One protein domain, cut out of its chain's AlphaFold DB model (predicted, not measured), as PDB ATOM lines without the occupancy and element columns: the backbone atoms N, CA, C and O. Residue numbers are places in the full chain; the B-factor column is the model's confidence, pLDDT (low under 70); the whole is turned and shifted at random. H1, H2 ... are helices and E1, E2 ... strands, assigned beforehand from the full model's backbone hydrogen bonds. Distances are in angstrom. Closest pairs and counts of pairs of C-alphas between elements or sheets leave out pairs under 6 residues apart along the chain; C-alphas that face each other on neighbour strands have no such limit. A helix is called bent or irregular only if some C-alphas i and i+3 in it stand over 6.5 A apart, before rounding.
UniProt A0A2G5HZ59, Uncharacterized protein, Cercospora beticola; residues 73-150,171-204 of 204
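Overview. This is residues 73 to 150 and 171 to 204 of the 204 residues of an uncharacterized protein of Cercospora beticola (UniProt A0A2G5HZ59). A strongly twisted sheet of five strands is built along the long, bent strand E3, and the longest helix, H5, runs along it over E3 and E5. H2 packs on another part of the sheet, the short helices H1 and H3 sit together at one end of the domain, and H4 makes a corner with H5 at the other end. The printed part has 112 residues, with five named helices and five named strands in the order H1 E1 H2 H3 E2 H4 H5 E3 E4 E5. The sheet is branched and mixed, and the class is mixed, helices and strands. The whole is compact, with a radius of gyration of the C-alphas of 14.6 A and spans of 42 by 32 by 20 A.

Arrangement. H1, residues 73 to 78, touches H3, residues 98 to 103, at a steep tilt of 54 degrees, the same way; their closest C-alphas, of Phe 76 and Ala 103, are 5.6 A apart. E1, residues 80 to 84, is the parallel neighbour of E2, residues 106 to 110, with N 81 and O 106 at 2.9 A. With H2, residues 85 to 94, and H3 between them they form a strand-helix-strand unit, two parallel neighbour strands joined through helices, with a right-handed crossover. H2 is on the sheet, its Gly 85 coming closest to Val 109, 5.7 A between C-alphas. H4, residues 114 to 127, touches H5, residues 131 to 147, about perpendicular at 78 degrees; the closest C-alphas are Thr 124 and Ala 131, 6.0 A. E3, residues 171 to 183, bends by 85 degrees at residue 175. E2 is its parallel neighbour, N 107 and O 177 at 2.8 A. E4, residues 191 to 193, forms a hairpin with E3, N 192 and O 182 at 2.8 A. E5, residues 197 to 203, is antiparallel to E3, N 199 and O 176 at 2.8 A. H5 is on the sheet at a height of 8.2 A, along the strands, at 12 degrees to E3 on the local plane. H3 and H4 only graze the sheet. Every O i to N i+4 pair is within hydrogen-bond range in H1, H3, H4 and H5; in H2, 5 of 6 are.

Along the chain. H1 begins at C-alpha 73, (185.611, 199.074, 101.676). H4 is 19.8 A long, H5 24.1 A, E3 31.2 A and E5 16.1 A. E5 ends at C-alpha 203, (179.527, 205.834, 124.273).

Size, cuts and confidence. The C-alphas farthest apart, of Pro 73 and Ala 126, are 43.8 A apart. Residues 151 to 170 are not printed, and C-alphas 150 and 171 are 9.3 A apart across this cut. Of the links printed whole, none is long. Mean pLDDT of the printed part is 88.8; residues 148 to 150 are under 70.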
ATOM      1  N   PRO A  73     184.644 198.581 100.694       84.50
ATOM      2  CA  PRO A  73     185.611 199.074 101.676       84.50
ATOM      3  C   PRO A  73     186.232 200.412 101.268       84.50
ATOM      4  O   PRO A  73     186.287 201.332 102.077       84.50
ATOM      5  N   GLN A  74     186.640 200.542 100.001       84.00
ATOM      6  CA  GLN A  74     187.216 201.779  99.481       84.00
ATOM      7  C   GLN A  74     186.182 202.905  99.479       84.00
ATOM      8  O   GLN A  74     186.478 203.991  99.961       84.00
ATOM      9  N   PHE A  75     184.961 202.634  99.009       86.12
ATOM     10  CA  PHE A  75     183.876 203.610  99.024       86.12
ATOM     11  C   PHE A  75     183.610 204.143 100.437       86.12
ATOM     12  O   PHE A  75     183.592 205.355 100.631       86.12
ATOM     13  N   PHE A  76     183.446 203.273 101.436       87.50
ATOM     14  CA  PHE A  76     183.197 203.698 102.818       87.50
ATOM     15  C   PHE A  76     184.404 204.411 103.442       87.50
ATOM     16  O   PHE A  76     184.217 205.346 104.223       87.50
ATOM     17  N   ALA A  77     185.623 204.018 103.070       86.44
ATOM     18  CA  ALA A  77     186.838 204.639 103.575       86.44
ATOM     19  C   ALA A  77     187.100 206.029 102.986       86.44
ATOM     20  O   ALA A  77     187.705 206.852 103.658       86.44
ATOM     21  N   THR A  78     186.653 206.318 101.761       86.88
ATOM     22  CA  THR A  78     186.879 207.625 101.114       86.88
ATOM     23  C   THR A  78     185.660 208.543 101.145       86.88
ATOM     24  O   THR A  78     185.779 209.731 100.858       86.88
ATOM     25  N   THR A  79     184.474 208.013 101.446       88.50
ATOM     26  CA  THR A  79     183.233 208.794 101.456       88.50
ATOM     27  C   THR A  79     183.015 209.447 102.810       88.50
ATOM     28  O   THR A  79     183.055 208.793 103.851       88.50
ATOM     29  N   LYS A  80     182.708 210.746 102.784       91.69
ATOM     30  CA  LYS A  80     182.265 211.496 103.956       91.69
ATOM     31  C   LYS A  80     180.751 211.392 104.110       91.69
ATOM     32  O   LYS A  80     180.001 211.946 103.308       91.69
ATOM     33  N   PHE A  81     180.303 210.712 105.161       89.88
ATOM     34  CA  PHE A  81     178.883 210.560 105.474       89.88
ATOM     35  C   PHE A  81     178.393 211.776 106.256       89.88
ATOM     36  O   PHE A  81     178.827 212.009 107.382       89.88
ATOM     37  N   ILE A  82     177.508 212.565 105.647       91.38
ATOM     38  CA  ILE A  82     176.969 213.791 106.236       91.38
ATOM     39  C   ILE A  82     175.606 213.497 106.863       91.38
ATOM     40  O   ILE A  82     174.726 212.963 106.195       91.38
ATOM     41  N   MET A  83     175.426 213.857 108.133       92.44
ATOM     42  CA  MET A  83     174.164 213.666 108.854       92.44
ATOM     43  C   MET A  83     173.993 214.666 109.996       92.44
ATOM     44  O   MET A  83     174.928 215.357 110.403       92.44
ATOM     45  N   SER A  84     172.790 214.747 110.552       89.75
ATOM     46  CA  SER A  84     172.549 215.489 111.788       89.75
ATOM     47  C   SER A  84     173.140 214.764 113.004       89.75
ATOM     48  O   SER A  84     173.278 213.540 113.032       89.75
ATOM     49  N   GLY A  85     173.426 215.503 114.081       85.19
ATOM     50  CA  GLY A  85     173.915 214.893 115.325       85.19
ATOM     51  C   GLY A  85     172.927 213.895 115.949       85.19
ATOM     52  O   GLY A  85     173.338 212.956 116.626       85.19
ATOM     53  N   ARG A  86     171.618 214.065 115.706       84.94
ATOM     54  CA  ARG A  86     170.586 213.118 116.152       84.94
ATOM     55  C   ARG A  86     170.639 211.822 115.351       84.94
ATOM     56  O   ARG A  86     170.553 210.753 115.946       84.94
ATOM     57  N   GLU A  87     170.781 211.915 114.033       86.62
ATOM     58  CA  GLU A  87     170.924 210.742 113.170       86.62
ATOM     59  C   GLU A  87     172.189 209.974 113.509       86.62
ATOM     60  O   GLU A  87     172.089 208.772 113.706       86.62
ATOM     61  N   LEU A  88     173.327 210.651 113.709       87.38
ATOM     62  CA  LEU A  88     174.575 209.994 114.109       87.38
ATOM     63  C   LEU A  88     174.390 209.124 115.360       87.38
ATOM     64  O   LEU A  88     174.850 207.983 115.403       87.38
ATOM     65  N   ARG A  89     173.657 209.644 116.353       84.75
ATOM     66  CA  ARG A  89     173.377 208.919 117.596       84.75
ATOM     67  C   ARG A  89     172.516 207.673 117.408       84.75
ATOM     68  O   ARG A  89     172.659 206.745 118.181       84.75
ATOM     69  N   MET A  90     171.619 207.648 116.429       85.94
ATOM     70  CA  MET A  90     170.799 206.460 116.144       85.94
ATOM     71  C   MET A  90     171.497 205.531 115.144       85.94
ATOM     72  O   MET A  90     171.305 204.320 115.144       85.94
ATOM     73  N   TRP A  91     172.332 206.095 114.277       87.38
ATOM     74  CA  TRP A  91     172.956 205.388 113.174       87.38
ATOM     75  C   TRP A  91     174.030 204.415 113.653       87.38
ATOM     76  O   TRP A  91     173.983 203.236 113.303       87.38
ATOM     77  N   ILE A  92     174.948 204.871 114.508       86.38
ATOM     78  CA  ILE A  92     176.030 204.028 115.040       86.38
ATOM     79  C   ILE A  92     175.509 202.772 115.767       86.38
ATOM     80  O   ILE A  92     176.000 201.686 115.444       86.38
ATOM     81  N   PRO A  93     174.550 202.867 116.711       84.94
ATOM     82  CA  PRO A  93     174.113 201.704 117.472       84.94
ATOM     83  C   PRO A  93     173.126 200.824 116.705       84.94
ATOM     84  O   PRO A  93     173.210 199.602 116.804       84.94
ATOM     85  N   ASP A  94     172.204 201.423 115.946       83.50
ATOM     86  CA  ASP A  94     171.028 200.694 115.457       83.50
ATOM     87  C   ASP A  94     171.107 200.354 113.963       83.50
ATOM     88  O   ASP A  94     170.324 199.543 113.470       83.50
ATOM     89  N   ARG A  95     172.021 200.985 113.212       83.06
ATOM     90  CA  ARG A  95     172.102 200.837 111.748       83.06
ATOM     91  C   ARG A  95     173.446 200.324 111.253       83.06
ATOM     92  O   ARG A  95     173.493 199.740 110.174       83.06
ATOM     93  N   LEU A  96     174.525 200.531 112.007       86.06
ATOM     94  CA  LEU A  96     175.845 200.056 111.612       86.06
ATOM     95  C   LEU A  96     176.126 198.656 112.157       86.06
ATOM     96  O   LEU A  96     175.936 198.363 113.336       86.06
ATOM     97  N   THR A  97     176.644 197.796 111.282       88.50
ATOM     98  CA  THR A  97     177.305 196.549 111.690       88.50
ATOM     99  C   THR A  97     178.761 196.830 112.076       88.50
ATOM    100  O   THR A  97     179.297 197.896 111.760       88.50
ATOM    101  N   ASP A  98     179.440 195.861 112.693       86.19
ATOM    102  CA  ASP A  98     180.870 195.987 113.023       86.19
ATOM    103  C   ASP A  98     181.736 196.258 111.794       86.19
ATOM    104  O   ASP A  98     182.688 197.032 111.852       86.19
ATOM    105  N   TRP A  99     181.382 195.652 110.660       89.44
ATOM    106  CA  TRP A  99     182.083 195.893 109.404       89.44
ATOM    107  C   TRP A  99     181.970 197.359 108.974       89.44
ATOM    108  O   TRP A  99     182.981 197.979 108.657       89.44
ATOM    109  N   HIS A 100     180.772 197.946 109.045       89.00
ATOM    110  CA  HIS A 100     180.579 199.355 108.703       89.00
ATOM    111  C   HIS A 100     181.342 200.280 109.656       89.00
ATOM    112  O   HIS A 100     182.008 201.203 109.196       89.00
ATOM    113  N   ARG A 101     181.300 200.004 110.969       88.12
ATOM    114  CA  ARG A 101     182.038 200.778 111.985       88.12
ATOM    115  C   ARG A 101     183.550 200.801 111.735       88.12
ATOM    116  O   ARG A 101     184.202 201.784 112.070       88.12
ATOM    117  N   LYS A 102     184.090 199.740 111.126       88.00
ATOM    118  CA  LYS A 102     185.504 199.636 110.731       88.00
ATOM    119  C   LYS A 102     185.798 200.241 109.358       88.00
ATOM    120  O   LYS A 102     186.901 200.743 109.156       88.00
ATOM    121  N   ALA A 103     184.859 200.159 108.415       87.44
ATOM    122  CA  ALA A 103     185.057 200.590 107.032       87.44
ATOM    123  C   ALA A 103     184.850 202.100 106.833       87.44
ATOM    124  O   ALA A 103     185.556 202.708 106.035       87.44
ATOM    125  N   ILE A 104     183.899 202.708 107.546       91.44
ATOM    126  CA  ILE A 104     183.618 204.145 107.456       91.44
ATOM    127  C   ILE A 104     184.731 204.924 108.147       91.44
ATOM    128  O   ILE A 104     185.002 204.683 109.321       91.44
ATOM    129  N   LYS A 105     185.334 205.882 107.434       94.50
ATOM    130  CA  LYS A 105     186.421 206.717 107.975       94.50
ATOM    131  C   LYS A 105     186.075 208.180 108.157       94.50
ATOM    132  O   LYS A 105     186.701 208.814 108.993       94.50
ATOM    133  N   HIS A 106     185.078 208.710 107.455       94.19
ATOM    134  CA  HIS A 106     184.785 210.143 107.483       94.19
ATOM    135  C   HIS A 106     183.310 210.408 107.777       94.19
ATOM    136  O   HIS A 106     182.420 209.951 107.054       94.19
ATOM    137  N   VAL A 107     183.047 211.192 108.820       94.38
ATOM    138  CA  VAL A 107     181.703 211.587 109.249       94.38
ATOM    139  C   VAL A 107     181.630 213.107 109.386       94.38
ATOM    140  O   VAL A 107     182.443 213.745 110.055       94.38
ATOM    141  N   GLY A 108     180.636 213.707 108.737       94.62
ATOM    142  CA  GLY A 108     180.302 215.120 108.866       94.62
ATOM    143  C   GLY A 108     179.010 215.302 109.653       94.62
ATOM    144  O   GLY A 108     177.972 214.769 109.270       94.62
ATOM    145  N   VAL A 109     179.050 216.089 110.724       92.81
ATOM    146  CA  VAL A 109     177.869 216.420 111.528       92.81
ATOM    147  C   VAL A 109     177.381 217.823 111.189       92.81
ATOM    148  O   VAL A 109     178.106 218.796 111.375       92.81
ATOM    149  N   LEU A 110     176.144 217.953 110.716       92.19
ATOM    150  CA  LEU A 110     175.552 219.255 110.401       92.19
ATOM    151  C   LEU A 110     175.027 219.956 111.660       92.19
ATOM    152  O   LEU A 110     174.191 219.414 112.387       92.19
ATOM    153  N   ALA A 111     175.478 221.193 111.874       88.56
ATOM    154  CA  ALA A 111     175.050 222.091 112.946       88.56
ATOM    155  C   ALA A 111     174.590 223.449 112.378       88.56
ATOM    156  O   ALA A 111     175.049 224.503 112.806       88.56
ATOM    157  N   VAL A 112     173.690 223.415 111.389       86.69
ATOM    158  CA  VAL A 112     173.252 224.594 110.609       86.69
ATOM    159  C   VAL A 112     171.802 225.020 110.869       86.69
ATOM    160  O   VAL A 112     171.221 225.761 110.085       86.69
ATOM    161  N   SER A 113     171.179 224.554 111.955       86.31
ATOM    162  CA  SER A 113     169.838 225.034 112.316       86.31
ATOM    163  C   SER A 113     169.901 226.417 112.959       86.31
ATOM    164  O   SER A 113     170.889 226.755 113.608       86.31
ATOM    165  N   GLU A 114     168.810 227.181 112.879       85.44
ATOM    166  CA  GLU A 114     168.684 228.496 113.528       85.44
ATOM    167  C   GLU A 114     169.054 228.452 115.023       85.44
ATOM    168  O   GLU A 114     169.748 229.330 115.541       85.44
ATOM    169  N   GLY A 115     168.669 227.371 115.711       88.69
ATOM    170  CA  GLY A 115     169.040 227.131 117.103       88.69
ATOM    171  C   GLY A 115     170.549 226.961 117.306       88.69
ATOM    172  O   GLY A 115     171.100 227.520 118.256       88.69
ATOM    173  N   PHE A 116     171.236 226.229 116.422       86.75
ATOM    174  CA  PHE A 116     172.694 226.094 116.478       86.75
ATOM    175  C   PHE A 116     173.397 227.404 116.130       86.75
ATOM    176  O   PHE A 116     174.283 227.815 116.874       86.75
ATOM    177  N   THR A 117     172.958 228.098 115.081       88.25
ATOM    178  CA  THR A 117     173.496 229.402 114.672       88.25
ATOM    179  C   THR A 117     173.384 230.422 115.806       88.25
ATOM    180  O   THR A 117     174.375 231.047 116.182       88.25
ATOM    181  N   THR A 118     172.217 230.514 116.449       91.62
ATOM    182  CA  THR A 118     171.999 231.391 117.611       91.62
ATOM    183  C   THR A 118     172.902 231.018 118.788       91.62
ATOM    184  O   THR A 118     173.453 231.893 119.457       91.62
ATOM    185  N   GLN A 119     173.080 229.721 119.065       89.62
ATOM    186  CA  GLN A 119     173.991 229.270 120.120       89.62
ATOM    187  C   GLN A 119     175.452 229.595 119.810       89.62
ATOM    188  O   GLN A 119     176.182 229.970 120.727       89.62
ATOM    189  N   PHE A 120     175.886 229.434 118.558       90.94
ATOM    190  CA  PHE A 120     177.240 229.786 118.152       90.94
ATOM    191  C   PHE A 120     177.466 231.282 118.285       90.94
ATOM    192  O   PHE A 120     178.435 231.654 118.930       90.94
ATOM    193  N   LYS A 121     176.526 232.114 117.827       92.19
ATOM    194  CA  LYS A 121     176.613 233.570 117.964       92.19
ATOM    195  C   LYS A 121     176.766 234.009 119.424       92.19
ATOM    196  O   LYS A 121     177.697 234.729 119.765       92.19
ATOM    197  N   LYS A 122     175.929 233.479 120.321       94.38
ATOM    198  CA  LYS A 122     176.051 233.752 121.766       94.38
ATOM    199  C   LYS A 122     177.390 233.287 122.337       94.38
ATOM    200  O   LYS A 122     177.962 233.949 123.196       94.38
ATOM    201  N   ALA A 123     177.888 232.132 121.895       93.12
ATOM    202  CA  ALA A 123     179.157 231.596 122.372       93.12
ATOM    203  C   ALA A 123     180.356 232.419 121.878       93.12
ATOM    204  O   ALA A 123     181.285 232.640 122.653       93.12
ATOM    205  N   THR A 124     180.340 232.882 120.627       94.88
ATOM    206  CA  THR A 124     181.387 233.746 120.069       94.88
ATOM    207  C   THR A 124     181.378 235.108 120.757       94.88
ATOM    208  O   THR A 124     182.423 235.548 121.224       94.88
ATOM    209  N   GLU A 125     180.201 235.712 120.957       94.62
ATOM    210  CA  GLU A 125     180.040 236.976 121.697       94.62
ATOM    211  C   GLU A 125     180.539 236.868 123.147       94.62
ATOM    212  O   GLU A 125     181.275 237.731 123.617       94.62
ATOM    213  N   ALA A 126     180.187 235.790 123.854       95.19
ATOM    214  CA  ALA A 126     180.565 235.613 125.257       95.19
ATOM    215  C   ALA A 126     182.051 235.276 125.468       95.19
ATOM    216  O   ALA A 126     182.580 235.515 126.551       95.19
ATOM    217  N   SER A 127     182.715 234.672 124.478       95.19
ATOM    218  CA  SER A 127     184.101 234.194 124.616       95.19
ATOM    219  C   SER A 127     185.137 235.025 123.864       95.19
ATOM    220  O   SER A 127     186.328 234.850 124.116       95.19
ATOM    221  N   GLY A 128     184.709 235.886 122.938       94.75
ATOM    222  CA  GLY A 128     185.592 236.608 122.018       94.75
ATOM    223  C   GLY A 128     186.259 235.719 120.961       94.75
ATOM    224  O   GLY A 128     187.156 236.178 120.263       94.75
ATOM    225  N   LEU A 129     185.854 234.450 120.853       95.50
ATOM    226  CA  LEU A 129     186.394 233.496 119.884       95.50
ATOM    227  C   LEU A 129     185.648 233.565 118.554       95.50
ATOM    228  O   LEU A 129     184.463 233.900 118.501       95.50
ATOM    229  N   THR A 130     186.317 233.134 117.491       94.69
ATOM    230  CA  THR A 130     185.691 232.910 116.184       94.69
ATOM    231  C   THR A 130     184.735 231.714 116.223       94.69
ATOM    232  O   THR A 130     184.866 230.800 117.049       94.69
ATOM    233  N   ALA A 131     183.779 231.665 115.291       91.62
ATOM    234  CA  ALA A 131     182.861 230.533 115.168       91.62
ATOM    235  C   ALA A 131     183.613 229.202 114.972       91.62
ATOM    236  O   ALA A 131     183.264 228.191 115.586       91.62
ATOM    237  N   GLY A 132     184.699 229.212 114.189       92.00
ATOM    238  CA  GLY A 132     185.537 228.031 113.960       92.00
ATOM    239  C   GLY A 132     186.218 227.509 115.222       92.00
ATOM    240  O   GLY A 132     186.243 226.299 115.458       92.00
ATOM    241  N   GLU A 133     186.706 228.393 116.092       93.69
ATOM    242  CA  GLU A 133     187.301 227.998 117.373       93.69
ATOM    243  C   GLU A 133     186.259 227.421 118.336       93.69
ATOM    244  O   GLU A 133     186.514 226.402 118.988       93.69
ATOM    245  N   VAL A 134     185.067 228.024 118.403       93.94
ATOM    246  CA  VAL A 134     183.951 227.509 119.212       93.94
ATOM    247  C   VAL A 134     183.555 226.106 118.755       93.94
ATOM    248  O   VAL A 134     183.405 225.199 119.582       93.94
ATOM    249  N   VAL A 135     183.419 225.901 117.443       93.19
ATOM    250  CA  VAL A 135     183.071 224.600 116.865       93.19
ATOM    251  C   VAL A 135     184.175 223.578 117.111       93.19
ATOM    252  O   VAL A 135     183.884 222.473 117.564       93.19
ATOM    253  N   THR A 136     185.440 223.954 116.925       92.50
ATOM    254  CA  THR A 136     186.589 223.075 117.187       92.50
ATOM    255  C   THR A 136     186.638 222.640 118.652       92.50
ATOM    256  O   THR A 136     186.835 221.460 118.948       92.50
ATOM    257  N   ARG A 137     186.390 223.556 119.600       92.62
ATOM    258  CA  ARG A 137     186.295 223.215 121.029       92.62
ATOM    259  C   ARG A 137     185.143 222.253 121.304       92.62
ATOM    260  O   ARG A 137     185.331 221.280 122.031       92.62
ATOM    261  N   ARG A 138     183.969 222.488 120.711       90.56
ATOM    262  CA  ARG A 138     182.811 221.593 120.854       90.56
ATOM    263  C   ARG A 138     183.073 220.210 120.267       90.56
ATOM    264  O   ARG A 138     182.718 219.229 120.911       90.56
ATOM    265  N   LEU A 139     183.723 220.118 119.110       90.62
ATOM    266  CA  LEU A 139     184.093 218.846 118.493       90.62
ATOM    267  C   LEU A 139     185.087 218.065 119.362       90.62
ATOM    268  O   LEU A 139     184.881 216.881 119.613       90.62
ATOM    269  N   LYS A 140     186.119 218.731 119.894       89.62
ATOM    270  CA  LYS A 140     187.077 218.107 120.821       89.62
ATOM    271  C   LYS A 140     186.398 217.631 122.107       89.62
ATOM    272  O   LYS A 140     186.683 216.533 122.576       89.62
ATOM    273  N   LEU A 141     185.479 218.423 122.664       88.50
ATOM    274  CA  LEU A 141     184.674 218.015 123.820       88.50
ATOM    275  C   LEU A 141     183.783 216.817 123.491       88.50
ATOM    276  O   LEU A 141     183.716 215.886 124.282       88.50
ATOM    277  N   PHE A 142     183.137 216.819 122.327       85.75
ATOM    278  CA  PHE A 142     182.329 215.704 121.853       85.75
ATOM    279  C   PHE A 142     183.162 214.420 121.742       85.75
ATOM    280  O   PHE A 142     182.815 213.420 122.367       85.75
ATOM    281  N   ALA A 143     184.304 214.472 121.049       86.31
ATOM    282  CA  ALA A 143     185.222 213.342 120.931       86.31
ATOM    283  C   ALA A 143     185.698 212.852 122.307       86.31
ATOM    284  O   ALA A 143     185.671 211.653 122.578       86.31
ATOM    285  N   LYS A 144     186.044 213.770 123.220       86.31
ATOM    286  CA  LYS A 144     186.447 213.435 124.592       86.31
ATOM    287  C   LYS A 144     185.324 212.761 125.382       86.31
ATOM    288  O   LYS A 144     185.578 211.751 126.026       86.31
ATOM    289  N   CYS A 145     184.102 213.289 125.341       81.44
ATOM    290  CA  CYS A 145     182.952 212.716 126.045       81.44
ATOM    291  C   CYS A 145     182.621 211.302 125.555       81.44
ATOM    292  O   CYS A 145     182.235 210.462 126.357       81.44
ATOM    293  N   HIS A 146     182.799 211.041 124.260       77.75
ATOM    294  CA  HIS A 146     182.558 209.725 123.671       77.75
ATOM    295  C   HIS A 146     183.757 208.769 123.778       77.75
ATOM    296  O   HIS A 146     183.569 207.566 123.626       77.75
ATOM    297  N   SER A 147     184.957 209.277 124.083       74.75
ATOM    298  CA  SER A 147     186.171 208.468 124.294       74.75
ATOM    299  C   SER A 147     186.498 208.217 125.771       74.75
ATOM    300  O   SER A 147     187.328 207.362 126.080       74.75
ATOM    301  N   ALA A 148     185.891 208.966 126.695       65.38
ATOM    302  CA  ALA A 148     186.106 208.795 128.124       65.38
ATOM    303  C   ALA A 148     185.474 207.475 128.613       65.38
ATOM    304  O   ALA A 148     184.314 207.211 128.287       65.38
ATOM    305  N   PRO A 149     186.185 206.668 129.428       58.78
ATOM    306  CA  PRO A 149     185.579 205.518 130.087       58.78
ATOM    307  C   PRO A 149     184.412 206.004 130.944       58.78
ATOM    308  O   PRO A 149     184.574 206.965 131.706       58.78
ATOM    309  N   LYS A 150     183.250 205.348 130.870       59.94
ATOM    310  CA  LYS A 150     182.198 205.609 131.853       59.94
ATOM    311  C   LYS A 150     182.719 205.175 133.220       59.94
ATOM    312  O   LYS A 150     182.802 203.990 133.527       59.94
ATOM    313  N   GLU A 171     178.755 200.728 124.460       85.31
ATOM    314  CA  GLU A 171     180.019 201.254 123.952       85.31
ATOM    315  C   GLU A 171     180.329 200.591 122.611       85.31
ATOM    316  O   GLU A 171     180.242 199.370 122.475       85.31
ATOM    317  N   PHE A 172     180.693 201.398 121.618       86.06
ATOM    318  CA  PHE A 172     181.076 200.915 120.298       86.06
ATOM    319  C   PHE A 172     182.488 201.367 119.967       86.06
ATOM    320  O   PHE A 172     182.799 202.558 120.036       86.06
ATOM    321  N   GLU A 173     183.331 200.424 119.559       89.00
ATOM    322  CA  GLU A 173     184.596 200.752 118.913       89.00
ATOM    323  C   GLU A 173     184.319 201.268 117.503       89.00
ATOM    324  O   GLU A 173     183.565 200.671 116.726       89.00
ATOM    325  N   VAL A 174     184.921 202.406 117.186       88.50
ATOM    326  CA  VAL A 174     184.851 203.047 115.875       88.50
ATOM    327  C   VAL A 174     186.260 203.463 115.481       88.50
ATOM    328  O   VAL A 174     187.115 203.632 116.338       88.50
ATOM    329  N   ASP A 175     186.525 203.609 114.193       90.38
ATOM    330  CA  ASP A 175     187.780 204.188 113.708       90.38
ATOM    331  C   ASP A 175     187.421 205.213 112.639       90.38
ATOM    332  O   ASP A 175     187.459 204.926 111.440       90.38
ATOM    333  N   MET A 176     186.920 206.355 113.116       92.75
ATOM    334  CA  MET A 176     186.289 207.395 112.310       92.75
ATOM    335  C   MET A 176     186.901 208.758 112.613       92.75
ATOM    336  O   MET A 176     187.251 209.072 113.748       92.75
ATOM    337  N   LYS A 177     186.942 209.613 111.601       93.81
ATOM    338  CA  LYS A 177     187.235 211.035 111.700       93.81
ATOM    339  C   LYS A 177     185.939 211.819 111.589       93.81
ATOM    340  O   LYS A 177     185.174 211.646 110.641       93.81
ATOM    341  N   CYS A 178     185.695 212.681 112.565       93.38
ATOM    342  CA  CYS A 178     184.485 213.484 112.658       93.38
ATOM    343  C   CYS A 178     184.807 214.964 112.477       93.38
ATOM    344  O   CYS A 178     185.787 215.457 113.022       93.38
ATOM    345  N   CYS A 179     183.947 215.691 111.775       95.25
ATOM    346  CA  CYS A 179     183.985 217.153 111.695       95.25
ATOM    347  C   CYS A 179     182.565 217.723 111.758       95.25
ATOM    348  O   CYS A 179     181.585 217.004 111.551       95.25
ATOM    349  N   ILE A 180     182.441 219.018 112.042       94.94
ATOM    350  CA  ILE A 180     181.157 219.715 112.137       94.94
ATOM    351  C   ILE A 180     181.043 220.739 111.009       94.94
ATOM    352  O   ILE A 180     181.949 221.544 110.809       94.94
ATOM    353  N   GLY A 181     179.924 220.707 110.288       94.25
ATOM    354  CA  GLY A 181     179.538 221.733 109.324       94.25
ATOM    355  C   GLY A 181     178.723 222.819 110.022       94.25
ATOM    356  O   GLY A 181     177.760 222.498 110.722       94.25
ATOM    357  N   TYR A 182     179.099 224.084 109.856       93.25
ATOM    358  CA  TYR A 182     178.512 225.225 110.563       93.25
ATOM    359  C   TYR A 182     178.471 226.480 109.684       93.25
ATOM    360  O   TYR A 182     179.177 226.566 108.684       93.25
ATOM    361  N   ILE A 183     177.648 227.456 110.073       93.19
ATOM    362  CA  ILE A 183     177.629 228.799 109.475       93.19
ATOM    363  C   ILE A 183     178.576 229.708 110.262       93.19
ATOM    364  O   ILE A 183     178.483 229.777 111.491       93.19
ATOM    365  N   ASP A 184     179.490 230.399 109.579       92.31
ATOM    366  CA  ASP A 184     180.433 231.320 110.217       92.31
ATOM    367  C   ASP A 184     179.782 232.659 110.587       92.31
ATOM    368  O   ASP A 184     179.894 233.657 109.879       92.31
ATOM    369  N   VAL A 185     179.147 232.677 111.758       91.69
ATOM    370  CA  VAL A 185     178.491 233.859 112.346       91.69
ATOM    371  C   VAL A 185     179.448 234.989 112.743       91.69
ATOM    372  O   VAL A 185     178.993 236.046 113.169       91.69
ATOM    373  N   THR A 186     180.763 234.766 112.666       89.75
ATOM    374  CA  THR A 186     181.785 235.784 112.962       89.75
ATOM    375  C   THR A 186     182.394 236.404 111.708       89.75
ATOM    376  O   THR A 186     183.141 237.373 111.815       89.75
ATOM    377  N   GLY A 187     182.094 235.839 110.537       87.44
ATOM    378  CA  GLY A 187     182.643 236.250 109.253       87.44
ATOM    379  C   GLY A 187     181.552 236.610 108.253       87.44
ATOM    380  O   GLY A 187     180.637 237.371 108.545       87.44
ATOM    381  N   ASN A 188     181.672 236.059 107.050       88.00
ATOM    382  CA  ASN A 188     180.777 236.299 105.921       88.00
ATOM    383  C   ASN A 188     179.505 235.435 105.929       88.00
ATOM    384  O   ASN A 188     178.823 235.374 104.913       88.00
ATOM    385  N   GLU A 189     179.209 234.753 107.038       88.00
ATOM    386  CA  GLU A 189     178.062 233.846 107.165       88.00
ATOM    387  C   GLU A 189     178.068 232.685 106.151       88.00
ATOM    388  O   GLU A 189     177.044 232.048 105.904       88.00
ATOM    389  N   ASP A 190     179.242 232.343 105.613       92.38
ATOM    390  CA  ASP A 190     179.400 231.175 104.754       92.38
ATOM    391  C   ASP A 190     179.341 229.874 105.555       92.38
ATOM    392  O   ASP A 190     179.737 229.781 106.725       92.38
ATOM    393  N   PHE A 191     178.917 228.820 104.865       93.12
ATOM    394  CA  PHE A 191     179.028 227.463 105.364       93.12
ATOM    395  C   PHE A 191     180.486 226.986 105.359       93.12
ATOM    396  O   PHE A 191     181.175 227.036 104.339       93.12
ATOM    397  N   LYS A 192     180.948 226.467 106.500       93.31
ATOM    398  CA  LYS A 192     182.307 225.955 106.708       93.31
ATOM    399  C   LYS A 192     182.290 224.592 107.390       93.31
ATOM    400  O   LYS A 192     181.350 224.235 108.098       93.31
ATOM    401  N   TRP A 193     183.369 223.836 107.198       95.56
ATOM    402  CA  TRP A 193     183.653 222.613 107.944       95.56
ATOM    403  C   TRP A 193     184.766 222.870 108.952       95.56
ATOM    404  O   TRP A 193     185.750 223.534 108.634       95.56
ATOM    405  N   SER A 194     184.625 222.318 110.153       94.56
ATOM    406  CA  SER A 194     185.741 222.236 111.090       94.56
ATOM    407  C   SER A 194     186.805 221.260 110.592       94.56
ATOM    408  O   SER A 194     186.547 220.420 109.727       94.56
ATOM    409  N   GLU A 195     187.967 221.301 111.237       94.25
ATOM    410  CA  GLU A 195     188.948 220.223 111.145       94.25
ATOM    411  C   GLU A 195     188.340 218.878 111.564       94.25
ATOM    412  O   GLU A 195     187.361 218.814 112.322       94.25
ATOM    413  N   GLU A 196     188.935 217.805 111.051       94.06
ATOM    414  CA  GLU A 196     188.606 216.442 111.438       94.06
ATOM    415  C   GLU A 196     189.289 216.063 112.757       94.06
ATOM    416  O   GLU A 196     190.467 216.340 112.973       94.06
ATOM    417  N   VAL A 197     188.544 215.392 113.634       93.12
ATOM    418  CA  VAL A 197     189.035 214.842 114.900       93.12
ATOM    419  C   VAL A 197     188.787 213.343 114.915       93.12
ATOM    420  O   VAL A 197     187.689 212.882 114.600       93.12
ATOM    421  N   GLU A 198     189.813 212.585 115.290       92.00
ATOM    422  CA  GLU A 198     189.731 211.134 115.420       92.00
ATOM    423  C   GLU A 198     188.820 210.724 116.580       92.00
ATOM    424  O   GLU A 198     188.833 211.305 117.669       92.00
ATOM    425  N   MET A 199     188.022 209.695 116.324       89.38
ATOM    426  CA  MET A 199     187.134 209.056 117.276       89.38
ATOM    427  C   MET A 199     187.381 207.556 117.237       89.38
ATOM    428  O   MET A 199     187.162 206.910 116.213       89.38
ATOM    429  N   THR A 200     187.805 207.017 118.377       88.44
ATOM    430  CA  THR A 200     188.094 205.586 118.542       88.44
ATOM    431  C   THR A 200     186.976 204.839 119.274       88.44
ATOM    432  O   THR A 200     186.905 203.610 119.257       88.44
ATOM    433  N   LYS A 201     186.099 205.577 119.963       86.75
ATOM    434  CA  LYS A 201     184.987 205.033 120.746       86.75
ATOM    435  C   LYS A 201     183.760 205.931 120.671       86.75
ATOM    436  O   LYS A 201     183.869 207.149 120.515       86.75
ATOM    437  N   PHE A 202     182.594 205.306 120.794       84.38
ATOM    438  CA  PHE A 202     181.311 205.981 120.884       84.38
ATOM    439  C   PHE A 202     180.483 205.399 122.032       84.38
ATOM    440  O   PHE A 202     179.992 204.272 121.949       84.38
ATOM    441  N   CYS A 203     180.339 206.179 123.103       81.44
ATOM    442  CA  CYS A 203     179.527 205.834 124.273       81.44
ATOM    443  C   CYS A 203     178.162 206.539 124.215       81.44
ATOM    444  O   CYS A 203     178.124 207.741 123.931       81.44
ATOM    445  N   PHE A 204     177.072 205.823 124.497       72.69
ATOM    446  CA  PHE A 204     175.705 206.369 124.558       72.69
ATOM    447  C   PHE A 204     175.235 206.652 125.975       72.69
ATOM    448  O   PHE A 204     175.711 205.950 126.887       72.69
TER     449      PHE A 204